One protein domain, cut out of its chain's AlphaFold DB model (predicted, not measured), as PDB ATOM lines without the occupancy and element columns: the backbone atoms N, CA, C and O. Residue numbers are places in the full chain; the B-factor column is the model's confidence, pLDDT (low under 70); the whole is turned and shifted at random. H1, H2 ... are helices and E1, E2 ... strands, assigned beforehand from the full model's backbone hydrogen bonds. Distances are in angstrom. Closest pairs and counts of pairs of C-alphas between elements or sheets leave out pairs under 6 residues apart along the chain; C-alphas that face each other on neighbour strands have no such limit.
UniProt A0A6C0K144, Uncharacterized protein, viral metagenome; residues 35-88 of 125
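Overview. This is residues 35 to 88 of the 125 residues of an uncharacterized protein of viral metagenome (UniProt A0A6C0K144). There is little regular structure: a two-stranded antiparallel hairpin, E1 and E2, reaches out from a body of loops, with the short helix H1 at its base. Residues 56 to 61, its tip, stick out. The printed part has 54 residues, 19 of them in named elements, in the order E1, E2, H1; the class is mixed. It is compact, radius of gyration of the C-alphas 11.4 A, spans 34 by 24 by 16 A.

Arrangement. E1, residues 48 to 55, and E2, residues 62 to 66, form a hairpin, antiparallel at 139 degrees; N 49 and O 65, 2.8 A apart, are within hydrogen-bond range. E1 bends by 90 degrees at residue 51. H1, residues 67 to 72, has every O i to N i+4 pair within hydrogen-bond range; its closest C-alphas to E1, Ala 67 and Glu 48, are 4.7 A apart.

Along the chain. E1 runs 14.4 A from C-alpha 48 at (-17.095, -24.866, -18.776), E2 12.9 A, and H1 8.9 A to C-alpha 72 at (-10.073, -26.007, -30.013).

Size, cuts and confidence. The farthest C-alphas, Ile 58 and Asn 80, are 34.8 A apart. The printed part has no cut and no long link; no printed residue is under 70.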
ATOM      1  N   ILE A  35      -3.298 -22.100 -19.197       90.94
ATOM      2  CA  ILE A  35      -4.178 -23.207 -18.803       90.94
ATOM      3  C   ILE A  35      -5.553 -22.649 -18.448       90.94
ATOM      4  O   ILE A  35      -5.654 -21.715 -17.662       90.94
ATOM      5  N   CYS A  36      -6.636 -23.249 -18.954       90.88
ATOM      6  CA  CYS A  36      -7.998 -22.778 -18.671       90.88
ATOM      7  C   CYS A  36      -8.299 -22.690 -17.168       90.88
ATOM      8  O   CYS A  36      -8.950 -21.745 -16.748       90.88
ATOM      9  N   LYS A  37      -7.759 -23.602 -16.350       88.69
ATOM     10  CA  LYS A  37      -7.934 -23.621 -14.888       88.69
ATOM     11  C   LYS A  37      -7.466 -22.339 -14.184       88.69
ATOM     12  O   LYS A  37      -7.953 -22.031 -13.100       88.69
ATOM     13  N   ASP A  38      -6.547 -21.600 -14.797       89.25
ATOM     14  CA  ASP A  38      -6.018 -20.340 -14.264       89.25
ATOM     15  C   ASP A  38      -6.775 -19.110 -14.791       89.25
ATOM     16  O   ASP A  38      -6.548 -17.985 -14.343       89.25
ATOM     17  N   CYS A  39      -7.714 -19.323 -15.715       92.06
ATOM     18  CA  CYS A  39      -8.550 -18.279 -16.280       92.06
ATOM     19  C   CYS A  39      -9.693 -17.913 -15.324       92.06
ATOM     20  O   CYS A  39     -10.393 -18.776 -14.795       92.06
ATOM     21  N   LYS A  40      -9.965 -16.616 -15.185       92.75
ATOM     22  CA  LYS A  40     -11.096 -16.041 -14.440       92.75
ATOM     23  C   LYS A  40     -12.461 -16.551 -14.916       92.75
ATOM     24  O   LYS A  40     -13.410 -16.572 -14.138       92.75
ATOM     25  N   HIS A  41     -12.574 -16.940 -16.183       93.50
ATOM     26  CA  HIS A  41     -13.834 -17.397 -16.774       93.50
ATOM     27  C   HIS A  41     -14.074 -18.902 -16.639       93.50
ATOM     28  O   HIS A  41     -15.139 -19.372 -17.026       93.50
ATOM     29  N   TYR A  42     -13.111 -19.669 -16.134       93.06
ATOM     30  CA  TYR A  42     -13.251 -21.116 -16.042       93.06
ATOM     31  C   TYR A  42     -14.151 -21.524 -14.875       93.06
ATOM     32  O   TYR A  42     -13.971 -21.071 -13.743       93.06
ATOM     33  N   ILE A  43     -15.114 -22.398 -15.158       90.88
ATOM     34  CA  ILE A  43     -16.027 -22.977 -14.176       90.88
ATOM     35  C   ILE A  43     -15.564 -24.412 -13.916       90.88
ATOM     36  O   ILE A  43     -15.667 -25.276 -14.786       90.88
ATOM     37  N   GLY A  44     -15.019 -24.648 -12.719       86.19
ATOM     38  CA  GLY A  44     -14.395 -25.922 -12.356       86.19
ATOM     39  C   GLY A  44     -15.362 -27.098 -12.257       86.19
ATOM     40  O   GLY A  44     -14.965 -28.204 -12.611       86.19
ATOM     41  N   ASP A  45     -16.604 -26.850 -11.840       84.44
ATOM     42  CA  ASP A  45     -17.583 -27.904 -11.545       84.44
ATOM     43  C   ASP A  45     -18.011 -28.672 -12.806       84.44
ATOM     44  O   ASP A  45     -18.092 -29.897 -12.787       84.44
ATOM     45  N   ASN A  46     -18.196 -27.958 -13.923       87.25
ATOM     46  CA  ASN A  46     -18.683 -28.522 -15.189       87.25
ATOM     47  C   ASN A  46     -17.637 -28.500 -16.321       87.25
ATOM     48  O   ASN A  46     -17.928 -28.919 -17.437       87.25
ATOM     49  N   ILE A  47     -16.414 -28.015 -16.062       92.56
ATOM     50  CA  ILE A  47     -15.357 -27.851 -17.083       92.56
ATOM     51  C   ILE A  47     -15.832 -26.931 -18.232       92.56
ATOM     52  O   ILE A  47     -15.636 -27.181 -19.426       92.56
ATOM     53  N   GLU A  48     -16.464 -25.821 -17.860       95.56
ATOM     54  CA  GLU A  48     -17.095 -24.866 -18.776       95.56
ATOM     55  C   GLU A  48     -16.345 -23.528 -18.807       95.56
ATOM     56  O   GLU A  48     -15.573 -23.184 -17.902       95.56
ATOM     57  N   CYS A  49     -16.575 -22.746 -19.860       94.94
ATOM     58  CA  CYS A  49     -16.061 -21.390 -19.995       94.94
ATOM     59  C   CYS A  49     -17.203 -20.376 -19.905       94.94
ATOM     60  O   CYS A  49     -17.983 -20.229 -20.835       94.94
ATOM     61  N   ARG A  50     -17.244 -19.580 -18.832       94.12
ATOM     62  CA  ARG A  50     -18.285 -18.563 -18.600       94.12
ATOM     63  C   ARG A  50     -18.350 -17.475 -19.679       94.12
ATOM     64  O   ARG A  50     -19.346 -16.773 -19.784       94.12
ATOM     65  N   LYS A  51     -17.267 -17.281 -20.439       94.75
ATOM     66  CA  LYS A  51     -17.179 -16.234 -21.468       94.75
ATOM     67  C   LYS A  51     -17.957 -16.584 -22.735       94.75
ATOM     68  O   LYS A  51     -18.335 -15.676 -23.463       94.75
ATOM     69  N   PHE A  52     -18.163 -17.874 -22.994       94.56
ATOM     70  CA  PHE A  52     -18.810 -18.358 -24.206       94.56
ATOM     71  C   PHE A  52     -19.975 -19.261 -23.831       94.56
ATOM     72  O   PHE A  52     -19.839 -20.169 -23.014       94.56
ATOM     73  N   GLY A  53     -21.127 -18.969 -24.405       92.06
ATOM     74  CA  GLY A  53     -22.360 -19.662 -24.115       92.06
ATOM     75  C   GLY A  53     -23.541 -18.883 -24.651       92.06
ATOM     76  O   GLY A  53     -23.420 -17.713 -25.021       92.06
ATOM     77  N   ASP A  54     -24.683 -19.545 -24.636       94.50
ATOM     78  CA  ASP A  54     -25.938 -19.002 -25.112       94.50
ATOM     79  C   ASP A  54     -26.889 -18.800 -23.938       94.50
ATOM     80  O   ASP A  54     -26.940 -19.586 -22.988       94.50
ATOM     81  N   THR A  55     -27.648 -17.711 -23.997       95.00
ATOM     82  CA  THR A  55     -28.720 -17.446 -23.039       95.00
ATOM     83  C   THR A  55     -30.044 -17.664 -23.736       95.00
ATOM     84  O   THR A  55     -30.353 -17.013 -24.733       95.00
ATOM     85  N   ASN A  56     -30.852 -18.569 -23.200       94.94
ATOM     86  CA  ASN A  56     -32.213 -18.737 -23.668       94.94
ATOM     87  C   ASN A  56     -33.033 -17.514 -23.230       94.94
ATOM     88  O   ASN A  56     -33.309 -17.341 -22.045       94.94
ATOM     89  N   LEU A  57     -33.427 -16.673 -24.187       95.81
ATOM     90  CA  LEU A  57     -34.109 -15.401 -23.917       95.81
ATOM     91  C   LEU A  57     -35.511 -15.563 -23.308       95.81
ATOM     92  O   LEU A  57     -36.021 -14.625 -22.709       95.81
ATOM     93  N   ILE A  58     -36.129 -16.739 -23.447       96.38
ATOM     94  CA  ILE A  58     -37.478 -17.017 -22.933       96.38
ATOM     95  C   ILE A  58     -37.409 -17.461 -21.469       96.38
ATOM     96  O   ILE A  58     -38.184 -17.006 -20.637       96.38
ATOM     97  N   THR A  59     -36.479 -18.363 -21.148       95.75
ATOM     98  CA  THR A  59     -36.357 -18.961 -19.803       95.75
ATOM     99  C   THR A  59     -35.317 -18.277 -18.919       95.75
ATOM    100  O   THR A  59     -35.266 -18.537 -17.720       95.75
ATOM    101  N   GLY A  60     -34.442 -17.452 -19.498       93.38
ATOM    102  CA  GLY A  60     -33.291 -16.849 -18.823       93.38
ATOM    103  C   GLY A  60     -32.158 -17.832 -18.505       93.38
ATOM    104  O   GLY A  60     -31.170 -17.446 -17.882       93.38
ATOM    105  N   LYS A  61     -32.271 -19.106 -18.907       94.31
ATOM    106  CA  LYS A  61     -31.248 -20.119 -18.622       94.31
ATOM    107  C   LYS A  61     -30.009 -19.886 -19.489       94.31
ATOM    108  O   LYS A  61     -30.118 -19.819 -20.713       94.31
ATOM    109  N   VAL A  62     -28.842 -19.819 -18.852       93.69
ATOM    110  CA  VAL A  62     -27.540 -19.715 -19.526       93.69
ATOM    111  C   VAL A  62     -26.916 -21.101 -19.639       93.69
ATOM    112  O   VAL A  62     -26.809 -21.818 -18.642       93.69
ATOM    113  N   THR A  63     -26.505 -21.471 -20.844       94.44
ATOM    114  CA  THR A  63     -25.733 -22.684 -21.128       94.44
ATOM    115  C   THR A  63     -24.355 -22.282 -21.616       94.44
ATOM    116  O   THR A  63     -24.243 -21.556 -22.603       94.44
ATOM    117  N   TYR A  64     -23.314 -22.730 -20.921       95.94
ATOM    118  CA  TYR A  64     -21.935 -22.394 -21.256       95.94
ATOM    119  C   TYR A  64     -21.307 -23.449 -22.152       95.94
ATOM    120  O   TYR A  64     -21.616 -24.636 -22.068       95.94
ATOM    121  N   ASP A  65     -20.366 -23.010 -22.976       96.00
ATOM    122  CA  ASP A  65     -19.568 -23.921 -23.774       96.00
ATOM    123  C   ASP A  65     -18.513 -24.628 -22.919       96.00
ATOM    124  O   ASP A  65     -17.907 -24.049 -22.007       96.00
ATOM    125  N   SER A  66     -18.202 -25.869 -23.290       96.00
ATOM    126  CA  SER A  66     -17.071 -26.603 -22.724       96.00
ATOM    127  C   SER A  66     -15.764 -25.831 -22.924       96.00
ATOM    128  O   SER A  66     -15.444 -25.409 -24.043       96.00
ATOM    129  N   ALA A  67     -14.945 -25.735 -21.873       95.12
ATOM    130  CA  ALA A  67     -13.636 -25.084 -21.936       95.12
ATOM    131  C   ALA A  67     -12.715 -25.709 -22.999       95.12
ATOM    132  O   ALA A  67     -11.908 -25.002 -23.604       95.12
ATOM    133  N   ARG A  68     -12.864 -27.014 -23.266       94.75
ATOM    134  CA  ARG A  68     -12.133 -27.719 -24.325       94.75
ATOM    135  C   ARG A  68     -12.566 -27.245 -25.710       94.75
ATOM    136  O   ARG A  68     -11.723 -26.797 -26.479       94.75
ATOM    137  N   SER A  69     -13.872 -27.254 -25.982       95.62
ATOM    138  CA  SER A  69     -14.424 -26.821 -27.277       95.62
ATOM    139  C   SER A  69     -14.049 -25.373 -27.620       95.62
ATOM    140  O   SER A  69     -13.755 -25.030 -28.761       95.62
ATOM    141  N   VAL A  70     -13.987 -24.518 -26.599       95.81
ATOM    142  CA  VAL A  70     -13.593 -23.112 -26.707       95.81
ATOM    143  C   VAL A  70     -12.102 -22.952 -27.027       95.81
ATOM    144  O   VAL A  70     -11.725 -21.974 -27.675       95.81
ATOM    145  N   ARG A  71     -11.255 -23.883 -26.572       94.69
ATOM    146  CA  ARG A  71      -9.805 -23.896 -26.820       94.69
ATOM    147  C   ARG A  71      -9.454 -24.456 -28.196       94.69
ATOM    148  O   ARG A  71      -8.486 -24.014 -28.793       94.69
ATOM    149  N   GLU A  72     -10.237 -25.412 -28.681       95.12
ATOM    150  CA  GLU A  72     -10.073 -26.007 -30.013       95.12
ATOM    151  C   GLU A  72     -10.618 -25.091 -31.129       95.12
ATOM    152  O   GLU A  72     -10.304 -25.281 -32.299       95.12
ATOM    153  N   ASN A  73     -11.414 -24.071 -30.784       96.00
ATOM    154  CA  ASN A  73     -11.995 -23.136 -31.742       96.00
ATOM    155  C   ASN A  73     -11.217 -21.811 -31.806       96.00
ATOM    156  O   ASN A  73     -11.289 -20.994 -30.883       96.00
ATOM    157  N   GLU A  74     -10.549 -21.568 -32.937       94.56
ATOM    158  CA  GLU A  74      -9.778 -20.344 -33.222       94.56
ATOM    159  C   GLU A  74     -10.611 -19.053 -33.184       94.56
ATOM    160  O   GLU A  74     -10.089 -17.993 -32.851       94.56
ATOM    161  N   LYS A  75     -11.923 -19.118 -33.463       94.75
ATOM    162  CA  LYS A  75     -12.817 -17.949 -33.350       94.75
ATOM    163  C   LYS A  75     -13.184 -17.619 -31.901       94.75
ATOM    164  O   LYS A  75     -13.690 -16.532 -31.637       94.75
ATOM    165  N   LYS A  76     -12.998 -18.569 -30.979       95.12
ATOM    166  CA  LYS A  76     -13.229 -18.388 -29.541       95.12
ATOM    167  C   LYS A  76     -11.885 -18.154 -28.855       95.12
ATOM    168  O   LYS A  76     -11.212 -17.181 -29.152       95.12
ATOM    169  N   CYS A  77     -11.474 -18.995 -27.910       93.88
ATOM    170  CA  CYS A  77     -10.225 -18.775 -27.180       93.88
ATOM    171  C   CYS A  77      -8.990 -19.237 -27.977       93.88
ATOM    172  O   CYS A  77      -7.891 -18.741 -27.707       93.88
ATOM    173  N   GLY A  78      -9.172 -20.148 -28.946       93.81
ATOM    174  CA  GLY A  78      -8.115 -20.724 -29.788       93.81
ATOM    175  C   GLY A  78      -7.032 -21.434 -28.982       93.81
ATOM    176  O   GLY A  78      -7.140 -21.524 -27.756       93.81
ATOM    177  N   GLU A  79      -5.957 -21.901 -29.622       91.50
ATOM    178  CA  GLU A  79      -4.821 -22.524 -28.916       91.50
ATOM    179  C   GLU A  79      -3.914 -21.493 -28.207       91.50
ATOM    180  O   GLU A  79      -3.297 -21.776 -27.170       91.50
ATOM    181  N   ASN A  80      -3.957 -20.233 -28.641       91.06
ATOM    182  CA  ASN A  80      -3.160 -19.138 -28.069       91.06
ATOM    183  C   ASN A  80      -3.807 -18.427 -26.868       91.06
ATOM    184  O   ASN A  80      -3.160 -17.637 -26.183       91.06
ATOM    185  N   ALA A  81      -5.054 -18.769 -26.547       91.44
ATOM    186  CA  ALA A  81      -5.782 -18.271 -25.380       91.44
ATOM    187  C   ALA A  81      -5.993 -16.758 -25.468       91.44
ATOM    188  O   ALA A  81      -5.678 -16.009 -24.539       91.44
ATOM    189  N   ILE A  82      -6.500 -16.303 -26.613       93.81
ATOM    190  CA  ILE A  82      -6.592 -14.874 -26.937       93.81
ATOM    191  C   ILE A  82      -7.480 -14.108 -25.945       93.81
ATOM    192  O   ILE A  82      -7.249 -12.935 -25.681       93.81
ATOM    193  N   TYR A  83      -8.440 -14.800 -25.321       93.94
ATOM    194  CA  TYR A  83      -9.351 -14.251 -24.315       93.94
ATOM    195  C   TYR A  83      -9.018 -14.670 -22.877       93.94
ATOM    196  O   TYR A  83      -9.883 -14.589 -22.001       93.94
ATOM    197  N   PHE A  84      -7.802 -15.159 -22.632       94.00
ATOM    198  CA  PHE A  84      -7.368 -15.564 -21.300       94.00
ATOM    199  C   PHE A  84      -7.210 -14.356 -20.376       94.00
ATOM    200  O   PHE A  84      -6.396 -13.469 -20.630       94.00
ATOM    201  N   GLU A  85      -7.945 -14.377 -19.268       93.19
ATOM    202  CA  GLU A  85      -7.855 -13.391 -18.196       93.19
ATOM    203  C   GLU A  85      -7.416 -14.096 -16.919       93.19
ATOM    204  O   GLU A  85      -8.090 -15.015 -16.456       93.19
ATOM    205  N   GLU A  86      -6.296 -13.677 -16.340       90.25
ATOM    206  CA  GLU A  86      -5.778 -14.291 -15.120       90.25
ATOM    207  C   GLU A  86      -6.701 -14.027 -13.923       90.25
ATOM    208  O   GLU A  86      -7.159 -12.903 -13.681       90.25
ATOM    209  N   ASN A  87      -6.970 -15.073 -13.142       84.19
ATOM    210  CA  ASN A  87      -7.749 -14.936 -11.921       84.19
ATOM    211  C   ASN A  87      -6.896 -14.394 -10.759       84.19
ATOM    212  O   ASN A  87      -6.301 -15.154  -9.996       84.19
ATOM    213  N   LYS A  88      -6.926 -13.071 -10.562       84.38
ATOM    214  CA  LYS A  88      -6.233 -12.383  -9.452       84.38
ATOM    215  C   LYS A  88      -6.701 -12.811  -8.056       84.38
ATOM    216  O   LYS A  88      -5.973 -12.636  -7.085       84.38
TER     217      LYS A  88